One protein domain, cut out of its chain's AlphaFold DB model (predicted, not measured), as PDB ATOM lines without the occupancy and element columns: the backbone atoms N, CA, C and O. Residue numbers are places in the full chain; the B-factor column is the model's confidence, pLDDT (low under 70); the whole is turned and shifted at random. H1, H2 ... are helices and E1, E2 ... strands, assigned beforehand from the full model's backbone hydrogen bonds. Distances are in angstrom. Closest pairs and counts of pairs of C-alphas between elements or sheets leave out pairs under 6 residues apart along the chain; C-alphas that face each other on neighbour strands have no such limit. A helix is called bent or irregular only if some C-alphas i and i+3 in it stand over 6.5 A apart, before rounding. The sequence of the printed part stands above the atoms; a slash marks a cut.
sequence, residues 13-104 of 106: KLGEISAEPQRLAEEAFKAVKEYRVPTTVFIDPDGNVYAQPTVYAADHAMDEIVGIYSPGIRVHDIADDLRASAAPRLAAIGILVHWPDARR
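This is residues 13 to 104 of the 106 residues of an uncharacterized protein of Dokdonella fugitiva (UniProt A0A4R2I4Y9). A small, twisted sheet of four antiparallel strands has two helices, H1 and H3, packed on one face, and the short helix H2 on the other. Beyond this body sticks out a tail, residues 97 to 104, which holds the small helix H4. The printed part has 92 residues, with four named strands and four named helices in the order E1 H1 E2 E3 H2 E4 H3 H4; the sheet's order is E1 E3 E2 E4, and the class is mixed, helices and strands. The whole is compact, with a radius of gyration of the C-alphas of 12.8 A and spans of 37 by 29 by 21 A.

The sheet is made of E1, residues 13 to 16, E3, residues 48 to 53 and 16.9 A long, E2, residues 39 to 43, and E4, residues 64 to 69 and 15.1 A long. E1 begins at C-alpha 13 at (-3.865, 25.010, -5.048). H1, residues 21 to 35, is 20.9 A long and begins at C-alpha 21 at (-0.202, 36.489, -12.632). H3, residues 75 to 86, is 16.4 A long. H2 holds residues 54 to 59 and is irregular: C-alphas 55 and 58 are 7.3 A apart. H4, residues 99 to 102, ends at C-alpha 102 at (-20.647, 18.617, -29.581).

The sheet is only just strongly twisted, with C-alphas up to 4.5 A off its best plane. Within hydrogen-bond range are N 14 and O 49 of E1 and E3, 2.8 A, N 40 and O 52 of the hairpin E2 and E3, 2.8 A, and N 41 and O 67 of E2 and E4, 2.9 A. H1 lies over E3 and E2 at a height of 8.1 A over the sheet, along the strands; its closest C-alphas to E3 are Ala 28 and Ala 51, 6.3 A. On the same face H3 lies over E2 and E4 at a height of 9.6 A; its closest C-alphas to E4 are Asp 81 and Val 66, 6.3 A. H1 and H3 touch at a steep tilt of 56 degrees, opposite ways, closest at the C-alphas of Ala 25 and Ala 79, 5.0 A. H2 is on the opposite face, over E2 at a height of 8.8 A; the C-alphas of Thr 54 and Thr 39 are the closest, 5.0 A. E1, H1, E2 and E3, H2, E4 are split strand-helix-strand units, two strands running the same way with another strand between them; both crossovers are right-handed. Every O i to N i+4 pair is within hydrogen-bond range in H1 and H3; H2 has 0 of 2, beside 2 of 3 O i to N i+3 pairs, and H4 is too short for an O i to N i+4 pair.

The C-alphas of Glu 20 and Arg 104, the two farthest apart, are 40.1 A from each other. The printed part has no cut. The link H3 to H4, residues 87 to 98, is long; the other links are tight. H4 is not on the sheet and is apart from H3. Confidence is low, with pLDDT under 70, in residues 57 to 61 and 86 to 104.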
ATOM      1  N   LYS A  13      -3.627  23.565  -5.094       92.19
ATOM      2  CA  LYS A  13      -3.865  25.010  -5.048       92.19
ATOM      3  C   LYS A  13      -2.566  25.763  -5.340       92.19
ATOM      4  O   LYS A  13      -1.547  25.511  -4.697       92.19
ATOM      5  N   LEU A  14      -2.615  26.685  -6.296       90.81
ATOM      6  CA  LEU A  14      -1.497  27.546  -6.694       90.81
ATOM      7  C   LEU A  14      -1.589  28.931  -6.046       90.81
ATOM      8  O   LEU A  14      -0.573  29.537  -5.714       90.81
ATOM      9  N   GLY A  15      -2.813  29.426  -5.855       90.19
ATOM     10  CA  GLY A  15      -3.089  30.739  -5.280       90.19
ATOM     11  C   GLY A  15      -4.492  31.223  -5.632       90.19
ATOM     12  O   GLY A  15      -5.384  30.413  -5.869       90.19
ATOM     13  N   GLU A  16      -4.675  32.537  -5.666       88.00
ATOM     14  CA  GLU A  16      -5.918  33.217  -6.055       88.00
ATOM     15  C   GLU A  16      -5.668  34.052  -7.310       88.00
ATOM     16  O   GLU A  16      -4.595  34.630  -7.442       88.00
ATOM     17  N   ILE A  17      -6.642  34.166  -8.213       81.19
ATOM     18  CA  ILE A  17      -6.502  34.922  -9.471       81.19
ATOM     19  C   ILE A  17      -6.261  36.426  -9.254       81.19
ATOM     20  O   ILE A  17      -5.756  37.116 -10.134       81.19
ATOM     21  N   SER A  18      -6.594  36.929  -8.064       74.69
ATOM     22  CA  SER A  18      -6.315  38.295  -7.610       74.69
ATOM     23  C   SER A  18      -4.826  38.556  -7.331       74.69
ATOM     24  O   SER A  18      -4.425  39.717  -7.219       74.69
ATOM     25  N   ALA A  19      -4.002  37.510  -7.202       72.94
ATOM     26  CA  ALA A  19      -2.558  37.637  -7.033       72.94
ATOM     27  C   ALA A  19      -1.846  37.991  -8.353       72.94
ATOM     28  O   ALA A  19      -2.413  37.940  -9.440       72.94
ATOM     29  N   GLU A  20      -0.560  38.344  -8.257       80.44
ATOM     30  CA  GLU A  20       0.267  38.648  -9.427       80.44
ATOM     31  C   GLU A  20       0.328  37.450 -10.405       80.44
ATOM     32  O   GLU A  20       0.846  36.389 -10.031       80.44
ATOM     33  N   PRO A  21      -0.117  37.599 -11.673       77.31
ATOM     34  CA  PRO A  21      -0.202  36.489 -12.632       77.31
ATOM     35  C   PRO A  21       1.125  35.763 -12.869       77.31
ATOM     36  O   PRO A  21       1.150  34.554 -13.088       77.31
ATOM     37  N   GLN A  22       2.241  36.489 -12.778       81.94
ATOM     38  CA  GLN A  22       3.580  35.932 -12.948       81.94
ATOM     39  C   GLN A  22       3.908  34.886 -11.872       81.94
ATOM     40  O   GLN A  22       4.442  33.824 -12.182       81.94
ATOM     41  N   ARG A  23       3.528  35.148 -10.618       87.19
ATOM     42  CA  ARG A  23       3.753  34.226  -9.501       87.19
ATOM     43  C   ARG A  23       2.911  32.957  -9.640       87.19
ATOM     44  O   ARG A  23       3.398  31.858  -9.389       87.19
ATOM     45  N   LEU A  24       1.652  33.096 -10.058       88.81
ATOM     46  CA  LEU A  24       0.770  31.953 -10.323       88.81
ATOM     47  C   LEU A  24       1.297  31.095 -11.479       88.81
ATOM     48  O   LEU A  24       1.271  29.869 -11.394       88.81
ATOM     49  N   ALA A  25       1.822  31.731 -12.530       88.06
ATOM     50  CA  ALA A  25       2.431  31.042 -13.662       88.06
ATOM     51  C   ALA A  25       3.673  30.234 -13.259       88.06
ATOM     52  O   ALA A  25       3.881  29.130 -13.760       88.06
ATOM     53  N   GLU A  26       4.487  30.751 -12.339       92.12
ATOM     54  CA  GLU A  26       5.655  30.043 -11.806       92.12
ATOM     55  C   GLU A  26       5.257  28.793 -11.011       92.12
ATOM     56  O   GLU A  26       5.828  27.719 -11.224       92.12
ATOM     57  N   GLU A  27       4.236  28.892 -10.157       92.88
ATOM     58  CA  GLU A  27       3.707  27.737  -9.420       92.88
ATOM     59  C   GLU A  27       3.037  26.714 -10.349       92.88
ATOM     60  O   GLU A  27       3.264  25.510 -10.209       92.88
ATOM     61  N   ALA A  28       2.278  27.173 -11.347       89.19
ATOM     62  CA  ALA A  28       1.693  26.314 -12.373       89.19
ATOM     63  C   ALA A  28       2.777  25.575 -13.169       89.19
ATOM     64  O   ALA A  28       2.712  24.359 -13.343       89.19
ATOM     65  N   PHE A  29       3.816  26.288 -13.611       90.50
ATOM     66  CA  PHE A  29       4.950  25.695 -14.311       90.50
ATOM     67  C   PHE A  29       5.653  24.643 -13.455       90.50
ATOM     68  O   PHE A  29       5.966  23.556 -13.947       90.50
ATOM     69  N   LYS A  30       5.876  24.934 -12.170       93.12
ATOM     70  CA  LYS A  30       6.462  23.983 -11.224       93.12
ATOM     71  C   LYS A  30       5.609  22.715 -11.122       93.12
ATOM     72  O   LYS A  30       6.151  21.623 -11.276       93.12
ATOM     73  N   ALA A  31       4.292  22.856 -10.970       89.88
ATOM     74  CA  ALA A  31       3.364  21.729 -10.928       89.88
ATOM     75  C   ALA A  31       3.419  20.887 -12.220       89.88
ATOM     76  O   ALA A  31       3.582  19.671 -12.157       89.88
ATOM     77  N   VAL A  32       3.403  21.522 -13.398       88.81
ATOM     78  CA  VAL A  32       3.515  20.839 -14.703       88.81
ATOM     79  C   VAL A  32       4.809  20.012 -14.805       88.81
ATOM     80  O   VAL A  32       4.805  18.891 -15.323       88.81
ATOM     81  N   LYS A  33       5.937  20.542 -14.313       90.88
ATOM     82  CA  LYS A  33       7.228  19.831 -14.309       90.88
ATOM     83  C   LYS A  33       7.255  18.670 -13.320       90.88
ATOM     84  O   LYS A  33       7.844  17.636 -13.629       90.88
ATOM     85  N   GLU A  34       6.638  18.841 -12.156       90.44
ATOM     86  CA  GLU A  34       6.561  17.814 -11.115       90.44
ATOM     87  C   GLU A  34       5.672  16.645 -11.546       90.44
ATOM     88  O   GLU A  34       6.087  15.493 -11.422       90.44
ATOM     89  N   TYR A  35       4.513  16.924 -12.144       87.56
ATOM     90  CA  TYR A  35       3.587  15.892 -12.605       87.56
ATOM     91  C   TYR A  35       4.103  15.093 -13.805       87.56
ATOM     92  O   TYR A  35       3.729  13.935 -13.972       87.56
ATOM     93  N   ARG A  36       4.970  15.679 -14.647       87.69
ATOM     94  CA  ARG A  36       5.561  15.037 -15.845       87.69
ATOM     95  C   ARG A  36       4.539  14.509 -16.864       87.69
ATOM     96  O   ARG A  36       4.905  13.776 -17.782       87.69
ATOM     97  N   VAL A  37       3.284  14.922 -16.744       86.12
ATOM     98  CA  VAL A  37       2.168  14.595 -17.634       86.12
ATOM     99  C   VAL A  37       1.410  15.880 -17.984       86.12
ATOM    100  O   VAL A  37       1.606  16.903 -17.318       86.12
ATOM    101  N   PRO A  38       0.550  15.871 -19.018       87.75
ATOM    102  CA  PRO A  38      -0.302  17.016 -19.313       87.75
ATOM    103  C   PRO A  38      -1.104  17.448 -18.083       87.75
ATOM    104  O   PRO A  38      -1.820  16.644 -17.482       87.75
ATOM    105  N   THR A  39      -0.997  18.719 -17.718       89.19
ATOM    106  CA  THR A  39      -1.565  19.290 -16.493       89.19
ATOM    107  C   THR A  39      -2.547  20.391 -16.860       89.19
ATOM    108  O   THR A  39      -2.205  21.299 -17.613       89.19
ATOM    109  N   THR A  40      -3.762  20.300 -16.333       89.75
ATOM    110  CA  THR A  40      -4.796  21.327 -16.461       89.75
ATOM    111  C   THR A  40      -4.607  22.366 -15.365       89.75
ATOM    112  O   THR A  40      -4.443  22.000 -14.201       89.75
ATOM    113  N   VAL A  41      -4.637  23.643 -15.737       89.62
ATOM    114  CA  VAL A  41      -4.730  24.774 -14.810       89.62
ATOM    115  C   VAL A  41      -6.121  25.374 -14.943       89.62
ATOM    116  O   VAL A  41      -6.572  25.654 -16.055       89.62
ATOM    117  N   PHE A  42      -6.808  25.550 -13.822       88.38
ATOM    118  CA  PHE A  42      -8.199  25.997 -13.789       88.38
ATOM    119  C   PHE A  42      -8.470  26.889 -12.581       88.38
ATOM    120  O   PHE A  42      -7.671  26.946 -11.644       88.38
ATOM    121  N   ILE A  43      -9.597  27.587 -12.631       86.44
ATOM    122  CA  ILE A  43     -10.081  28.516 -11.619       86.44
ATOM    123  C   ILE A  43     -11.407  27.977 -11.076       86.44
ATOM    124  O   ILE A  43     -12.280  27.563 -11.846       86.44
ATOM    125  N   ASP A  44     -11.555  27.948  -9.756       85.25
ATOM    126  CA  ASP A  44     -12.819  27.600  -9.105       85.25
ATOM    127  C   ASP A  44     -13.764  28.822  -9.001       85.25
ATOM    128  O   ASP A  44     -13.356  29.956  -9.273       85.25
ATOM    129  N   PRO A  45     -15.032  28.634  -8.593       80.50
ATOM    130  CA  PRO A  45     -15.982  29.742  -8.449       80.50
ATOM    131  C   PRO A  45     -15.544  30.846  -7.471       80.50
ATOM    132  O   PRO A  45     -15.970  31.995  -7.611       80.50
ATOM    133  N   ASP A  46     -14.671  30.525  -6.514       83.56
ATOM    134  CA  ASP A  46     -14.129  31.463  -5.529       83.56
ATOM    135  C   ASP A  46     -12.903  32.234  -6.062       83.56
ATOM    136  O   ASP A  46     -12.367  33.114  -5.386       83.56
ATOM    137  N   GLY A  47     -12.463  31.948  -7.293       82.00
ATOM    138  CA  GLY A  47     -11.305  32.581  -7.921       82.00
ATOM    139  C   GLY A  47      -9.966  31.964  -7.509       82.00
ATOM    140  O   GLY A  47      -8.916  32.559  -7.761       82.00
ATOM    141  N   ASN A  48      -9.960  30.792  -6.878       88.75
ATOM    142  CA  ASN A  48      -8.738  30.059  -6.573       88.75
ATOM    143  C   ASN A  48      -8.224  29.349  -7.825       88.75
ATOM    144  O   ASN A  48      -8.987  28.721  -8.554       88.75
ATOM    145  N   VAL A  49      -6.913  29.398  -8.037       89.88
ATOM    146  CA  VAL A  49      -6.250  28.752  -9.170       89.88
ATOM    147  C   VAL A  49      -5.645  27.430  -8.722       89.88
ATOM    148  O   VAL A  49      -4.936  27.370  -7.711       89.88
ATOM    149  N   TYR A  50      -5.876  26.384  -9.505       91.62
ATOM    150  CA  TYR A  50      -5.402  25.030  -9.247       91.62
ATOM    151  C   TYR A  50      -4.646  24.462 -10.443       91.62
ATOM    152  O   TYR A  50      -4.867  24.872 -11.580       91.62
ATOM    153  N   ALA A  51      -3.783  23.483 -10.177       91.44
ATOM    154  CA  ALA A  51      -3.206  22.600 -11.181       91.44
ATOM    155  C   ALA A  51      -3.479  21.137 -10.834       91.44
ATOM    156  O   ALA A  51      -3.401  20.740  -9.671       91.44
ATOM    157  N   GLN A  52      -3.740  20.323 -11.852       90.19
ATOM    158  CA  GLN A  52      -3.930  18.886 -11.692       90.19
ATOM    159  C   GLN A  52      -3.598  18.150 -12.996       90.19
ATOM    160  O   GLN A  52      -3.846  18.691 -14.079       90.19
ATOM    161  N   PRO A  53      -3.066  16.918 -12.952       89.06
ATOM    162  CA  PRO A  53      -2.983  16.076 -14.136       89.06
ATOM    163  C   PRO A  53      -4.333  15.982 -14.857       89.06
ATOM    164  O   PRO A  53      -5.366  15.714 -14.251       89.06
ATOM    165  N   THR A  54      -4.312  16.163 -16.174       84.69
ATOM    166  CA  THR A  54      -5.524  16.299 -17.006       84.69
ATOM    167  C   THR A  54      -6.447  15.083 -16.910       84.69
ATOM    168  O   THR A  54      -7.661  15.216 -17.020       84.69
ATOM    169  N   VAL A  55      -5.886  13.899 -16.654       81.44
ATOM    170  CA  VAL A  55      -6.649  12.653 -16.481       81.44
ATOM    171  C   VAL A  55      -7.588  12.672 -15.268       81.44
ATOM    172  O   VAL A  55      -8.541  11.903 -15.255       81.44
ATOM    173  N   TYR A  56      -7.348  13.555 -14.293       81.44
ATOM    174  CA  TYR A  56      -8.140  13.693 -13.063       81.44
ATOM    175  C   TYR A  56      -8.903  15.028 -12.979       81.44
ATOM    176  O   TYR A  56      -9.634  15.265 -12.020       81.44
ATOM    177  N   ALA A  57      -8.751  15.909 -13.975       69.75
ATOM    178  CA  ALA A  57      -9.349  17.246 -13.963       69.75
ATOM    179  C   ALA A  57     -10.884  17.236 -14.063       69.75
ATOM    180  O   ALA A  57     -11.530  18.183 -13.633       69.75
ATOM    181  N   ALA A  58     -11.483  16.163 -14.592       67.62
ATOM    182  CA  ALA A  58     -12.931  16.065 -14.783       67.62
ATOM    183  C   ALA A  58     -13.742  15.977 -13.474       67.62
ATOM    184  O   ALA A  58     -14.958  16.155 -13.510       67.62
ATOM    185  N   ASP A  59     -13.088  15.717 -12.339       67.31
ATOM    186  CA  ASP A  59     -13.755  15.442 -11.061       67.31
ATOM    187  C   ASP A  59     -13.977  16.696 -10.191       67.31
ATOM    188  O   ASP A  59     -14.514  16.593  -9.086       67.31
ATOM    189  N   HIS A  60     -13.592  17.888 -10.670       66.44
ATOM    190  CA  HIS A  60     -13.603  19.126  -9.880       66.44
ATOM    191  C   HIS A  60     -14.573  20.171 -10.419       66.44
ATOM    192  O   HIS A  60     -14.664  20.405 -11.625       66.44
ATOM    193  N   ALA A  61     -15.282  20.838  -9.506       69.25
ATOM    194  CA  ALA A  61     -16.111  21.986  -9.845       69.25
ATOM    195  C   ALA A  61     -15.203  23.168 -10.223       69.25
ATOM    196  O   ALA A  61     -14.527  23.737  -9.369       69.25
ATOM    197  N   MET A  62     -15.181  23.515 -11.507       74.50
ATOM    198  CA  MET A  62     -14.390  24.615 -12.058       74.50
ATOM    199  C   MET A  62     -15.307  25.648 -12.710       74.50
ATOM    200  O   MET A  62     -16.287  25.287 -13.361       74.50
ATOM    201  N   ASP A  63     -14.983  26.923 -12.516       77.00
ATOM    202  CA  ASP A  63     -15.638  28.058 -13.177       77.00
ATOM    203  C   ASP A  63     -15.010  28.286 -14.561       77.00
ATOM    204  O   ASP A  63     -15.709  28.510 -15.548       77.00
ATOM    205  N   GLU A  64     -13.682  28.146 -14.655       81.94
ATOM    206  CA  GLU A  64     -12.925  28.433 -15.873       81.94
ATOM    207  C   GLU A  64     -11.676  27.548 -16.008       81.94
ATOM    208  O   GLU A  64     -10.942  27.325 -15.047       81.94
ATOM    209  N   ILE A  65     -11.398  27.063 -17.223       84.94
ATOM    210  CA  ILE A  65     -10.120  26.420 -17.558       84.94
ATOM    211  C   ILE A  65      -9.200  27.479 -18.157       84.94
ATOM    212  O   ILE A  65      -9.516  28.043 -19.200       84.94
ATOM    213  N   VAL A  66      -8.035  27.673 -17.540       85.38
ATOM    214  CA  VAL A  66      -6.986  28.570 -18.045       85.38
ATOM    215  C   VAL A  66      -6.264  27.914 -19.221       85.38
ATOM    216  O   VAL A  66      -6.070  28.527 -20.263       85.38
ATOM    217  N   GLY A  67      -5.864  26.650 -19.067       85.88
ATOM    218  CA  GLY A  67      -5.151  25.929 -20.118       85.88
ATOM    219  C   GLY A  67      -4.731  24.519 -19.723       85.88
ATOM    220  O   GLY A  67      -4.768  24.133 -18.553       85.88
ATOM    221  N   ILE A  68      -4.310  23.743 -20.723       88.12
ATOM    222  CA  ILE A  68      -3.732  22.407 -20.549       88.12
ATOM    223  C   ILE A  68      -2.299  22.444 -21.066       88.12
ATOM    224  O   ILE A  68      -2.059  22.637 -22.258       88.12
ATOM    225  N   TYR A  69      -1.340  22.223 -20.173       88.44
ATOM    226  CA  TYR A  69       0.074  22.399 -20.471       88.44
ATOM    227  C   TYR A  69       0.837  21.086 -20.404       88.44
ATOM    228  O   TYR A  69       0.640  20.252 -19.521       88.44
ATOM    229  N   SER A  70       1.762  20.922 -21.344       89.00
ATOM    230  CA  SER A  70       2.707  19.806 -21.356       89.00
ATOM    231  C   SER A  70       4.021  20.190 -20.670       89.00
ATOM    232  O   SER A  70       4.359  21.374 -20.636       89.00
ATOM    233  N   PRO A  71       4.847  19.224 -20.224       82.50
ATOM    234  CA  PRO A  71       6.153  19.503 -19.620       82.50
ATOM    235  C   PRO A  71       7.123  20.330 -20.477       82.50
ATOM    236  O   PRO A  71       8.135  20.779 -19.955       82.50
ATOM    237  N   GLY A  72       6.862  20.548 -21.769       84.38
ATOM    238  CA  GLY A  72       7.642  21.439 -22.640       84.38
ATOM    239  C   GLY A  72       7.241  22.923 -22.603       84.38
ATOM    240  O   GLY A  72       7.902  23.724 -23.257       84.38
ATOM    241  N   ILE A  73       6.183  23.290 -21.871       89.88
ATOM    242  CA  ILE A  73       5.665  24.665 -21.795       89.88
ATOM    243  C   ILE A  73       6.706  25.639 -21.228       89.88
ATOM    244  O   ILE A  73       7.584  25.232 -20.461       89.88
ATOM    245  N   ARG A  74       6.609  26.926 -21.572       91.31
ATOM    246  CA  ARG A  74       7.401  27.993 -20.948       91.31
ATOM    247  C   ARG A  74       6.521  28.808 -20.000       91.31
ATOM    248  O   ARG A  74       5.361  29.062 -20.293       91.31
ATOM    249  N   VAL A  75       7.098  29.284 -18.894       88.00
ATOM    250  CA  VAL A  75       6.379  30.060 -17.859       88.00
ATOM    251  C   VAL A  75       5.611  31.251 -18.448       88.00
ATOM    252  O   VAL A  75       4.479  31.492 -18.050       88.00
ATOM    253  N   HIS A  76       6.196  31.967 -19.418       87.44
ATOM    254  CA  HIS A  76       5.552  33.136 -20.031       87.44
ATOM    255  C   HIS A  76       4.241  32.813 -20.762       87.44
ATOM    256  O   HIS A  76       3.348  33.649 -20.753       87.44
ATOM    257  N   ASP A  77       4.101  31.600 -21.313       86.06
ATOM    258  CA  ASP A  77       2.891  31.208 -22.044       86.06
ATOM    259  C   ASP A  77       1.733  31.087 -21.040       86.06
ATOM    260  O   ASP A  77       0.666  31.656 -21.223       86.06
ATOM    261  N   ILE A  78       2.009  30.455 -19.893       85.62
ATOM    262  CA  ILE A  78       1.055  30.311 -18.786       85.62
ATOM    263  C   ILE A  78       0.675  31.679 -18.200       85.62
ATOM    264  O   ILE A  78      -0.471  31.901 -17.819       85.62
ATOM    265  N   ALA A  79       1.636  32.602 -18.099       86.50
ATOM    266  CA  ALA A  79       1.394  33.938 -17.560       86.50
ATOM    267  C   ALA A  79       0.478  34.770 -18.466       86.50
ATOM    268  O   ALA A  79      -0.378  35.496 -17.959       86.50
ATOM    269  N   ASP A  80       0.649  34.668 -19.783       86.06
ATOM    270  CA  ASP A  80      -0.204  35.361 -20.744       86.06
ATOM    271  C   ASP A  80      -1.625  34.779 -20.745       86.06
ATOM    272  O   ASP A  80      -2.585  35.549 -20.702       86.06
ATOM    273  N   ASP A  81      -1.772  33.455 -20.643       85.12
ATOM    274  CA  ASP A  81      -3.079  32.797 -20.514       85.12
ATOM    275  C   ASP A  81      -3.797  33.180 -19.204       85.12
ATOM    276  O   ASP A  81      -4.989  33.505 -19.199       85.12
ATOM    277  N   LEU A  82      -3.071  33.236 -18.081       83.25
ATOM    278  CA  LEU A  82      -3.609  33.707 -16.798       83.25
ATOM    279  C   LEU A  82      -4.038  35.177 -16.856       83.25
ATOM    280  O   LEU A  82      -5.073  35.537 -16.300       83.25
ATOM    281  N   ARG A  83      -3.272  36.038 -17.537       81.94
ATOM    282  CA  ARG A  83      -3.653  37.442 -17.747       81.94
ATOM    283  C   ARG A  83      -4.883  37.565 -18.632       81.94
ATOM    284  O   ARG A  83      -5.709  38.425 -18.356       81.94
ATOM    285  N   ALA A  84      -4.999  36.743 -19.672       78.88
ATOM    286  CA  ALA A  84      -6.162  36.725 -20.549       78.88
ATOM    287  C   ALA A  84      -7.426  36.264 -19.807       78.88
ATOM    288  O   ALA A  84      -8.481  36.857 -20.004       78.88
ATOM    289  N   SER A  85      -7.292  35.277 -18.916       70.38
ATOM    290  CA  SER A  85      -8.386  34.774 -18.069       70.38
ATOM    291  C   SER A  85      -8.792  35.796 -16.991       70.38
ATOM    292  O   SER A  85      -9.967  35.993 -16.695       70.38
ATOM    293  N   ALA A  86      -7.815  36.510 -16.414       64.88
ATOM    294  CA  ALA A  86      -8.048  37.542 -15.401       64.88
ATOM    295  C   ALA A  86      -8.522  38.890 -15.984       64.88
ATOM    296  O   ALA A  86      -9.228  39.646 -15.310       64.88
ATOM    297  N   ALA A  87      -8.137  39.221 -17.223       54.94
ATOM    298  CA  ALA A  87      -8.652  40.372 -17.956       54.94
ATOM    299  C   ALA A  87     -10.149  40.141 -18.202       54.94
ATOM    300  O   ALA A  87     -10.540  39.077 -18.664       54.94
ATOM    301  N   PRO A  88     -10.988  41.117 -17.825       50.25
ATOM    302  CA  PRO A  88     -12.331  40.920 -17.278       50.25
ATOM    303  C   PRO A  88     -13.094  39.774 -17.950       50.25
ATOM    304  O   PRO A  88     -13.301  39.868 -19.154       50.25
ATOM    305  N   ARG A  89     -13.508  38.771 -17.145       51.16
ATOM    306  CA  ARG A  89     -14.415  37.602 -17.340       51.16
ATOM    307  C   ARG A  89     -15.493  37.684 -18.461       51.16
ATOM    308  O   ARG A  89     -16.654  37.353 -18.243       51.16
ATOM    309  N   LEU A  90     -15.169  38.153 -19.665       41.28
ATOM    310  CA  LEU A  90     -16.133  38.598 -20.683       41.28
ATOM    311  C   LEU A  90     -15.827  38.133 -22.116       41.28
ATOM    312  O   LEU A  90     -16.526  38.567 -23.026       41.28
ATOM    313  N   ALA A  91     -14.866  37.233 -22.362       38.97
ATOM    314  CA  ALA A  91     -14.580  36.802 -23.742       38.97
ATOM    315  C   ALA A  91     -14.552  35.288 -24.019       38.97
ATOM    316  O   ALA A  91     -14.628  34.921 -25.189       38.97
ATOM    317  N   ALA A  92     -14.500  34.396 -23.019       40.31
ATOM    318  CA  ALA A  92     -14.306  32.960 -23.287       40.31
ATOM    319  C   ALA A  92     -15.344  31.998 -22.677       40.31
ATOM    320  O   ALA A  92     -15.205  30.784 -22.825       40.31
ATOM    321  N   ILE A  93     -16.463  32.493 -22.127       43.00
ATOM    322  CA  ILE A  93     -17.657  31.662 -21.860       43.00
ATOM    323  C   ILE A  93     -18.434  31.466 -23.175       43.00
ATOM    324  O   ILE A  93     -19.569  31.904 -23.342       43.00
ATOM    325  N   GLY A  94     -17.779  30.855 -24.160       38.12
ATOM    326  CA  GLY A  94     -18.379  30.507 -25.449       38.12
ATOM    327  C   GLY A  94     -18.034  29.101 -25.934       38.12
ATOM    328  O   GLY A  94     -18.739  28.575 -26.788       38.12
ATOM    329  N   ILE A  95     -16.987  28.467 -25.390       40.22
ATOM    330  CA  ILE A  95     -16.476  27.191 -25.928       40.22
ATOM    331  C   ILE A  95     -16.641  26.011 -24.953       40.22
ATOM    332  O   ILE A  95     -16.784  24.878 -25.406       40.22
ATOM    333  N   LEU A  96     -16.733  26.235 -23.636       43.22
ATOM    334  CA  LEU A  96     -16.857  25.132 -22.663       43.22
ATOM    335  C   LEU A  96     -18.300  24.788 -22.258       43.22
ATOM    336  O   LEU A  96     -18.568  23.641 -21.908       43.22
ATOM    337  N   VAL A  97     -19.257  25.712 -22.404       43.81
ATOM    338  CA  VAL A  97     -20.675  25.457 -22.064       43.81
ATOM    339  C   VAL A  97     -21.357  24.496 -23.063       43.81
ATOM    340  O   VAL A  97     -22.391  23.917 -22.748       43.81
ATOM    341  N   HIS A  98     -20.750  24.231 -24.231       39.03
ATOM    342  CA  HIS A  98     -21.301  23.338 -25.269       39.03
ATOM    343  C   HIS A  98     -20.515  22.038 -25.511       39.03
ATOM    344  O   HIS A  98     -20.843  21.284 -26.430       39.03
ATOM    345  N   TRP A  99     -19.508  21.708 -24.696       39.34
ATOM    346  CA  TRP A  99     -18.766  20.450 -24.872       39.34
ATOM    347  C   TRP A  99     -19.635  19.170 -24.761       39.34
ATOM    348  O   TRP A  99     -19.363  18.203 -25.478       39.34
ATOM    349  N   PRO A 100     -20.726  19.129 -23.964       45.34
ATOM    350  CA  PRO A 100     -21.660  18.000 -23.988       45.34
ATOM    351  C   PRO A 100     -22.491  17.903 -25.281       45.34
ATOM    352  O   PRO A 100     -22.847  16.795 -25.688       45.34
ATOM    353  N   ASP A 101     -22.775  19.027 -25.947       40.25
ATOM    354  CA  ASP A 101     -23.612  19.065 -27.156       40.25
ATOM    355  C   ASP A 101     -22.824  18.702 -28.422       40.25
ATOM    356  O   ASP A 101     -23.356  18.037 -29.312       40.25
ATOM    357  N   ALA A 102     -21.525  19.018 -28.475       41.25
ATOM    358  CA  ALA A 102     -20.647  18.617 -29.581       41.25
ATOM    359  C   ALA A 102     -20.502  17.086 -29.720       41.25
ATOM    360  O   ALA A 102     -20.204  16.588 -30.803       41.25
ATOM    361  N   ARG A 103     -20.752  16.320 -28.647       37.16
ATOM    362  CA  ARG A 103     -20.732  14.846 -28.660       37.16
ATOM    363  C   ARG A 103     -22.042  14.193 -29.101       37.16
ATOM    364  O   ARG A 103     -22.038  12.993 -29.346       37.16
ATOM    365  N   ARG A 104     -23.156  14.931 -29.170       35.41
ATOM    366  CA  ARG A 104     -24.475  14.377 -29.538       35.41
ATOM    367  C   ARG A 104     -24.870  14.612 -30.997       35.41
ATOM    368  O   ARG A 104     -25.899  14.099 -31.421       35.41
TER     369      ARG A 104